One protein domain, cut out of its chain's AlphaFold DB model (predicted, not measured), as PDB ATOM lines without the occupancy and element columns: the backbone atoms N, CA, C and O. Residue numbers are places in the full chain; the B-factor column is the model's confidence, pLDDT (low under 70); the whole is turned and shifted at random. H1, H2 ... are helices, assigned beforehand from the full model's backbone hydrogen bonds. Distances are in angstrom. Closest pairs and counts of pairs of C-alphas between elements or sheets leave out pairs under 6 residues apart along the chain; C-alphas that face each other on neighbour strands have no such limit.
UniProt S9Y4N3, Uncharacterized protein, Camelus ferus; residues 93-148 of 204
ATOM      1  N   THR A  93     354.998 318.638 222.559       88.00
ATOM      2  CA  THR A  93     354.406 319.897 223.026       88.00
ATOM      3  C   THR A  93     353.088 319.705 223.782       88.00
ATOM      4  O   THR A  93     352.842 320.405 224.758       88.00
ATOM      5  N   GLU A  94     352.261 318.745 223.377       88.94
ATOM      6  CA  GLU A  94     350.976 318.419 224.004       88.94
ATOM      7  C   GLU A  94     351.171 317.641 225.311       88.94
ATOM      8  O   GLU A  94     350.506 317.925 226.311       88.94
ATOM      9  N   LEU A  95     352.156 316.738 225.351       87.94
ATOM     10  CA  LEU A  95     352.589 316.055 226.574       87.94
ATOM     11  C   LEU A  95     353.168 317.037 227.597       87.94
ATOM     12  O   LEU A  95     352.832 316.981 228.777       87.94
ATOM     13  N   LEU A  96     353.996 317.984 227.155       86.81
ATOM     14  CA  LEU A  96     354.536 319.017 228.036       86.81
ATOM     15  C   LEU A  96     353.435 319.954 228.539       86.81
ATOM     16  O   LEU A  96     353.365 320.225 229.734       86.81
ATOM     17  N   HIS A  97     352.544 320.411 227.659       88.62
ATOM     18  CA  HIS A  97     351.429 321.277 228.033       88.62
ATOM     19  C   HIS A  97     350.487 320.596 229.038       88.62
ATOM     20  O   HIS A  97     350.159 321.179 230.069       88.62
ATOM     21  N   SER A  98     350.115 319.337 228.795       82.06
ATOM     22  CA  SER A  98     349.289 318.553 229.721       82.06
ATOM     23  C   SER A  98     350.007 318.258 231.037       82.06
ATOM     24  O   SER A  98     349.394 318.396 232.094       82.06
ATOM     25  N   SER A  99     351.306 317.947 231.019       81.38
ATOM     26  CA  SER A  99     352.095 317.757 232.241       81.38
ATOM     27  C   SER A  99     352.218 319.040 233.059       81.38
ATOM     28  O   SER A  99     352.213 318.962 234.282       81.38
ATOM     29  N   LEU A 100     352.343 320.209 232.430       83.00
ATOM     30  CA  LEU A 100     352.408 321.496 233.131       83.00
ATOM     31  C   LEU A 100     351.047 321.877 233.721       83.00
ATOM     32  O   LEU A 100     350.981 322.302 234.873       83.00
ATOM     33  N   LEU A 101     349.964 321.660 232.971       78.75
ATOM     34  CA  LEU A 101     348.603 321.866 233.463       78.75
ATOM     35  C   LEU A 101     348.242 320.888 234.590       78.75
ATOM     36  O   LEU A 101     347.643 321.302 235.577       78.75
ATOM     37  N   ALA A 102     348.654 319.622 234.509       71.19
ATOM     38  CA  ALA A 102     348.450 318.629 235.567       71.19
ATOM     39  C   ALA A 102     349.383 318.852 236.774       71.19
ATOM     40  O   ALA A 102     348.990 318.639 237.918       71.19
ATOM     41  N   SER A 103     350.608 319.336 236.542       60.72
ATOM     42  CA  SER A 103     351.563 319.717 237.592       60.72
ATOM     43  C   SER A 103     351.249 321.080 238.225       60.72
ATOM     44  O   SER A 103     352.023 321.537 239.068       60.72
ATOM     45  N   SER A 104     350.132 321.719 237.859       59.34
ATOM     46  CA  SER A 104     349.620 322.908 238.547       59.34
ATOM     47  C   SER A 104     349.003 322.599 239.919       59.34
ATOM     48  O   SER A 104     348.639 323.528 240.642       59.34
ATOM     49  N   LEU A 105     348.942 321.318 240.318       57.00
ATOM     50  CA  LEU A 105     348.729 320.947 241.716       57.00
ATOM     51  C   LEU A 105     349.766 321.664 242.586       57.00
ATOM     52  O   LEU A 105     350.968 321.642 242.309       57.00
ATOM     53  N   SER A 106     349.245 322.378 243.579       54.56
ATOM     54  CA  SER A 106     349.893 323.501 244.249       54.56
ATOM     55  C   SER A 106     351.350 323.213 244.657       54.56
ATOM     56  O   SER A 106     351.665 322.102 245.096       54.56
ATOM     57  N   PRO A 107     352.262 324.209 244.616       55.97
ATOM     58  CA  PRO A 107     353.626 324.061 245.139       55.97
ATOM     59  C   PRO A 107     353.674 323.465 246.559       55.97
ATOM     60  O   PRO A 107     354.630 322.778 246.916       55.97
ATOM     61  N   LEU A 108     352.609 323.673 247.339       54.84
ATOM     62  CA  LEU A 108     352.423 323.153 248.687       54.84
ATOM     63  C   LEU A 108     352.284 321.616 248.742       54.84
ATOM     64  O   LEU A 108     352.859 320.980 249.625       54.84
ATOM     65  N   GLU A 109     351.613 320.982 247.775       59.91
ATOM     66  CA  GLU A 109     351.465 319.516 247.720       59.91
ATOM     67  C   GLU A 109     352.769 318.796 247.353       59.91
ATOM     68  O   GLU A 109     353.036 317.691 247.834       59.91
ATOM     69  N   ARG A 110     353.634 319.429 246.551       59.16
ATOM     70  CA  ARG A 110     354.966 318.882 246.231       59.16
ATOM     71  C   ARG A 110     355.883 318.866 247.453       59.16
ATOM     72  O   ARG A 110     356.632 317.904 247.641       59.16
ATOM     73  N   LEU A 111     355.800 319.899 248.292       61.00
ATOM     74  CA  LEU A 111     356.542 319.958 249.551       61.00
ATOM     75  C   LEU A 111     356.076 318.862 250.518       61.00
ATOM     76  O   LEU A 111     356.928 318.221 251.131       61.00
ATOM     77  N   SER A 112     354.774 318.554 250.555       69.19
ATOM     78  CA  SER A 112     354.195 317.505 251.407       69.19
ATOM     79  C   SER A 112     354.850 316.128 251.210       69.19
ATOM     80  O   SER A 112     355.301 315.524 252.181       69.19
ATOM     81  N   ARG A 113     355.040 315.653 249.965       70.62
ATOM     82  CA  ARG A 113     355.704 314.349 249.721       70.62
ATOM     83  C   ARG A 113     357.165 314.329 250.167       70.62
ATOM     84  O   ARG A 113     357.641 313.324 250.694       70.62
ATOM     85  N   SER A 114     357.894 315.421 249.939       71.88
ATOM     86  CA  SER A 114     359.292 315.525 250.370       71.88
ATOM     87  C   SER A 114     359.412 315.587 251.895       71.88
ATOM     88  O   SER A 114     360.216 314.857 252.468       71.88
ATOM     89  N   GLN A 115     358.548 316.358 252.560       73.31
ATOM     90  CA  GLN A 115     358.478 316.441 254.018       73.31
ATOM     91  C   GLN A 115     358.058 315.112 254.644       73.31
ATOM     92  O   GLN A 115     358.637 314.714 255.648       73.31
ATOM     93  N   GLN A 116     357.122 314.386 254.030       77.12
ATOM     94  CA  GLN A 116     356.699 313.061 254.480       77.12
ATOM     95  C   GLN A 116     357.837 312.035 254.409       77.12
ATOM     96  O   GLN A 116     357.962 311.185 255.284       77.12
ATOM     97  N   ARG A 117     358.707 312.119 253.396       76.38
ATOM     98  CA  ARG A 117     359.917 311.286 253.339       76.38
ATOM     99  C   ARG A 117     360.899 311.660 254.443       76.38
ATOM    100  O   ARG A 117     361.429 310.784 255.107       76.38
ATOM    101  N   ILE A 118     361.132 312.950 254.653       78.31
ATOM    102  CA  ILE A 118     362.062 313.456 255.673       78.31
ATOM    103  C   ILE A 118     361.593 313.050 257.085       78.31
ATOM    104  O   ILE A 118     362.404 312.580 257.883       78.31
ATOM    105  N   SER A 119     360.283 313.090 257.352       68.62
ATOM    106  CA  SER A 119     359.712 312.624 258.621       68.62
ATOM    107  C   SER A 119     359.785 311.106 258.808       68.62
ATOM    108  O   SER A 119     360.007 310.657 259.931       68.62
ATOM    109  N   GLN A 120     359.687 310.305 257.737       80.38
ATOM    110  CA  GLN A 120     359.929 308.852 257.794       80.38
ATOM    111  C   GLN A 120     361.367 308.508 258.206       80.38
ATOM    112  O   GLN A 120     361.580 307.516 258.896       80.38
ATOM    113  N   TYR A 121     362.344 309.344 257.839       81.88
ATOM    114  CA  TYR A 121     363.733 309.226 258.300       81.88
ATOM    115  C   TYR A 121     363.971 309.878 259.674       81.88
ATOM    116  O   TYR A 121     365.116 310.062 260.083       81.88
ATOM    117  N   GLY A 122     362.901 310.224 260.399       81.88
ATOM    118  CA  GLY A 122     362.963 310.767 261.755       81.88
ATOM    119  C   GLY A 122     363.371 312.236 261.834       81.88
ATOM    120  O   GLY A 122     363.639 312.726 262.927       81.88
ATOM    121  N   ILE A 123     363.421 312.952 260.709       80.81
ATOM    122  CA  ILE A 123     363.732 314.381 260.692       80.81
ATOM    123  C   ILE A 123     362.400 315.148 260.762       80.81
ATOM    124  O   ILE A 123     361.620 315.122 259.805       80.81
ATOM    125  N   PRO A 124     362.090 315.815 261.887       78.25
ATOM    126  CA  PRO A 124     360.858 316.580 262.009       78.25
ATOM    127  C   PRO A 124     360.901 317.832 261.120       78.25
ATOM    128  O   PRO A 124     361.984 318.341 260.811       78.25
ATOM    129  N   PRO A 125     359.734 318.362 260.716       77.88
ATOM    130  CA  PRO A 125     359.681 319.635 260.012       77.88
ATOM    131  C   PRO A 125     360.283 320.757 260.876       77.88
ATOM    132  O   PRO A 125     360.208 320.694 262.109       77.88
ATOM    133  N   PRO A 126     360.862 321.800 260.251       78.12
ATOM    134  CA  PRO A 126     361.334 322.970 260.976       78.12
ATOM    135  C   PRO A 126     360.219 323.557 261.845       78.12
ATOM    136  O   PRO A 126     359.109 323.787 261.372       78.12
ATOM    137  N   VAL A 127     360.532 323.816 263.115       77.75
ATOM    138  CA  VAL A 127     359.586 324.388 264.092       77.75
ATOM    139  C   VAL A 127     359.176 325.817 263.713       77.75
ATOM    140  O   VAL A 127     358.106 326.278 264.101       77.75
ATOM    141  N   HIS A 128     360.014 326.507 262.939       81.19
ATOM    142  CA  HIS A 128     359.797 327.881 262.503       81.19
ATOM    143  C   HIS A 128     359.788 327.943 260.983       81.19
ATOM    144  O   HIS A 128     360.732 327.490 260.331       81.19
ATOM    145  N   THR A 129     358.725 328.517 260.427       81.44
ATOM    146  CA  THR A 129     358.570 328.651 258.970       81.44
ATOM    147  C   THR A 129     359.256 329.922 258.459       81.44
ATOM    148  O   THR A 129     359.672 329.976 257.304       81.44
ATOM    149  N   PHE A 130     359.423 330.937 259.320       75.62
ATOM    150  CA  PHE A 130     359.989 332.242 258.966       75.62
ATOM    151  C   PHE A 130     360.903 332.810 260.075       75.62
ATOM    152  O   PHE A 130     360.696 332.507 261.253       75.62
ATOM    153  N   PRO A 131     361.883 333.683 259.751       80.25
ATOM    154  CA  PRO A 131     362.930 334.108 260.691       80.25
ATOM    155  C   PRO A 131     362.424 334.824 261.952       80.25
ATOM    156  O   PRO A 131     363.054 334.747 263.003       80.25
ATOM    157  N   TYR A 132     361.283 335.517 261.878       76.12
ATOM    158  CA  TYR A 132     360.758 336.308 262.998       76.12
ATOM    159  C   TYR A 132     360.218 335.449 264.151       76.12
ATOM    160  O   TYR A 132     360.285 335.856 265.311       76.12
ATOM    161  N   GLU A 133     359.732 334.240 263.863       77.50
ATOM    162  CA  GLU A 133     359.192 333.320 264.875       77.50
ATOM    163  C   GLU A 133     360.279 332.813 265.830       77.50
ATOM    164  O   GLU A 133     360.014 332.549 267.007       77.50
ATOM    165  N   ILE A 134     361.517 332.750 265.338       76.25
ATOM    166  CA  ILE A 134     362.709 332.354 266.088       76.25
ATOM    167  C   ILE A 134     362.960 333.371 267.212       76.25
ATOM    168  O   ILE A 134     363.035 333.007 268.386       76.25
ATOM    169  N   LEU A 135     362.962 334.669 266.884       79.12
ATOM    170  CA  LEU A 135     363.178 335.759 267.847       79.12
ATOM    171  C   LEU A 135     362.112 335.782 268.959       79.12
ATOM    172  O   LEU A 135     362.426 336.001 270.130       79.12
ATOM    173  N   ILE A 136     360.852 335.512 268.605       74.81
ATOM    174  CA  ILE A 136     359.722 335.472 269.549       74.81
ATOM    175  C   ILE A 136     359.787 334.227 270.451       74.81
ATOM    176  O   ILE A 136     359.398 334.272 271.618       74.81
ATOM    177  N   SER A 137     360.282 333.101 269.941       70.81
ATOM    178  CA  SER A 137     360.367 331.856 270.712       70.81
ATOM    179  C   SER A 137     361.475 331.912 271.765       70.81
ATOM    180  O   SER A 137     361.277 331.470 272.899       70.81
ATOM    181  N   HIS A 138     362.610 332.538 271.439       68.31
ATOM    182  CA  HIS A 138     363.699 332.752 272.395       68.31
ATOM    183  C   HIS A 138     363.303 333.681 273.546       68.31
ATOM    184  O   HIS A 138     363.665 333.417 274.694       68.31
ATOM    185  N   SER A 139     362.518 334.729 273.278       68.69
ATOM    186  CA  SER A 139     362.051 335.636 274.333       68.69
ATOM    187  C   SER A 139     361.073 334.951 275.296       68.69
ATOM    188  O   SER A 139     361.177 335.141 276.507       68.69
ATOM    189  N   LYS A 140     360.192 334.073 274.796       65.00
ATOM    190  CA  LYS A 140     359.306 333.244 275.635       65.00
ATOM    191  C   LYS A 140     360.078 332.242 276.495       65.00
ATOM    192  O   LYS A 140     359.803 332.141 277.688       65.00
ATOM    193  N   ALA A 141     361.065 331.546 275.928       64.19
ATOM    194  CA  ALA A 141     361.898 330.603 276.679       64.19
ATOM    195  C   ALA A 141     362.713 331.307 277.782       64.19
ATOM    196  O   ALA A 141     362.743 330.847 278.922       64.19
ATOM    197  N   MET A 142     363.308 332.468 277.481       59.44
ATOM    198  CA  MET A 142     364.034 333.282 278.464       59.44
ATOM    199  C   MET A 142     363.103 333.859 279.546       59.44
ATOM    200  O   MET A 142     363.464 333.888 280.722       59.44
ATOM    201  N   SER A 143     361.882 334.267 279.185       57.84
ATOM    202  CA  SER A 143     360.863 334.718 280.143       57.84
ATOM    203  C   SER A 143     360.416 333.593 281.085       57.84
ATOM    204  O   SER A 143     360.236 333.822 282.278       57.84
ATOM    205  N   GLN A 144     360.306 332.354 280.606       55.56
ATOM    206  CA  GLN A 144     359.910 331.224 281.449       55.56
ATOM    207  C   GLN A 144     361.018 330.811 282.438       55.56
ATOM    208  O   GLN A 144     360.725 330.432 283.575       55.56
ATOM    209  N   VAL A 145     362.291 330.951 282.045       53.38
ATOM    210  CA  VAL A 145     363.451 330.732 282.930       53.38
ATOM    211  C   VAL A 145     363.512 331.786 284.043       53.38
ATOM    212  O   VAL A 145     363.806 331.442 285.190       53.38
ATOM    213  N   THR A 146     363.158 333.044 283.762       51.06
ATOM    214  CA  THR A 146     363.129 334.102 284.790       51.06
ATOM    215  C   THR A 146     361.923 334.005 285.731       51.06
ATOM    216  O   THR A 146     362.046 334.366 286.902       51.06
ATOM    217  N   VAL A 147     360.794 333.439 285.287       52.53
ATOM    218  CA  VAL A 147     359.622 333.180 286.149       52.53
ATOM    219  C   VAL A 147     359.881 332.042 287.147       52.53
ATOM    220  O   VAL A 147     359.384 332.091 288.271       52.53
ATOM    221  N   ARG A 148     360.709 331.042 286.807       46.41
ATOM    222  CA  ARG A 148     361.000 329.914 287.717       46.41
ATOM    223  C   ARG A 148     362.036 330.222 288.805       46.41
ATOM    224  O   ARG A 148     362.070 329.513 289.804       46.41
TER     225      ARG A 148
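This is residues 93 to 148 of the 204 residues of an uncharacterized protein of Camelus ferus (UniProt S9Y4N3). Three separate helices are strung along one open, extended chain, with no common core: H1 and H3 make the two ends of a long rod, and between them H2 slants off to one side before residues 121 to 130 come back as the other limb of a V. The printed part has 56 residues with three named helices, in the order H1, H2, H3, and no named strand; the class is all helix. The whole is extended, with a radius of gyration of the C-alphas of 19.5 A and spans of 65 by 25 by 11 A.

Start at H1, residues 93 to 102, which touches no helix. A tight link of 4 residues leads to H2, residues 107 to 120, and these two helices are apart. A short link of 10 residues then leads to H3, residues 131 to 148, which is apart from both H2 and H1. Look along the backbone of H1 and you find each O i to N i+4 pair within hydrogen-bond range; in H2 it is 8 of 10 and in H3 13 of 14.

Find C-alpha 93 at (354.406, 319.897, 223.026); from there H1 runs 13.9 A to Ala 102. At Pro 107 H2 begins, and it runs 20.8 A to C-alpha 120 at (359.929, 308.852, 257.794). H3, the longest helix, runs 27.4 A from Pro 131 to C-alpha 148 at (361.000, 329.914, 287.717).

The C-alphas of Thr 93 and Arg 148, the two farthest apart, are 65.8 A from each other. Residues 93 to 114, 117 to 122, 129 to 136 and 138 to 148 stand free. The printed part has no cut, and neither link is long. Mean pLDDT of the printed part is 71.4; look for values under 70 at residues 103 to 112, residue 119 and residues 138 to 148.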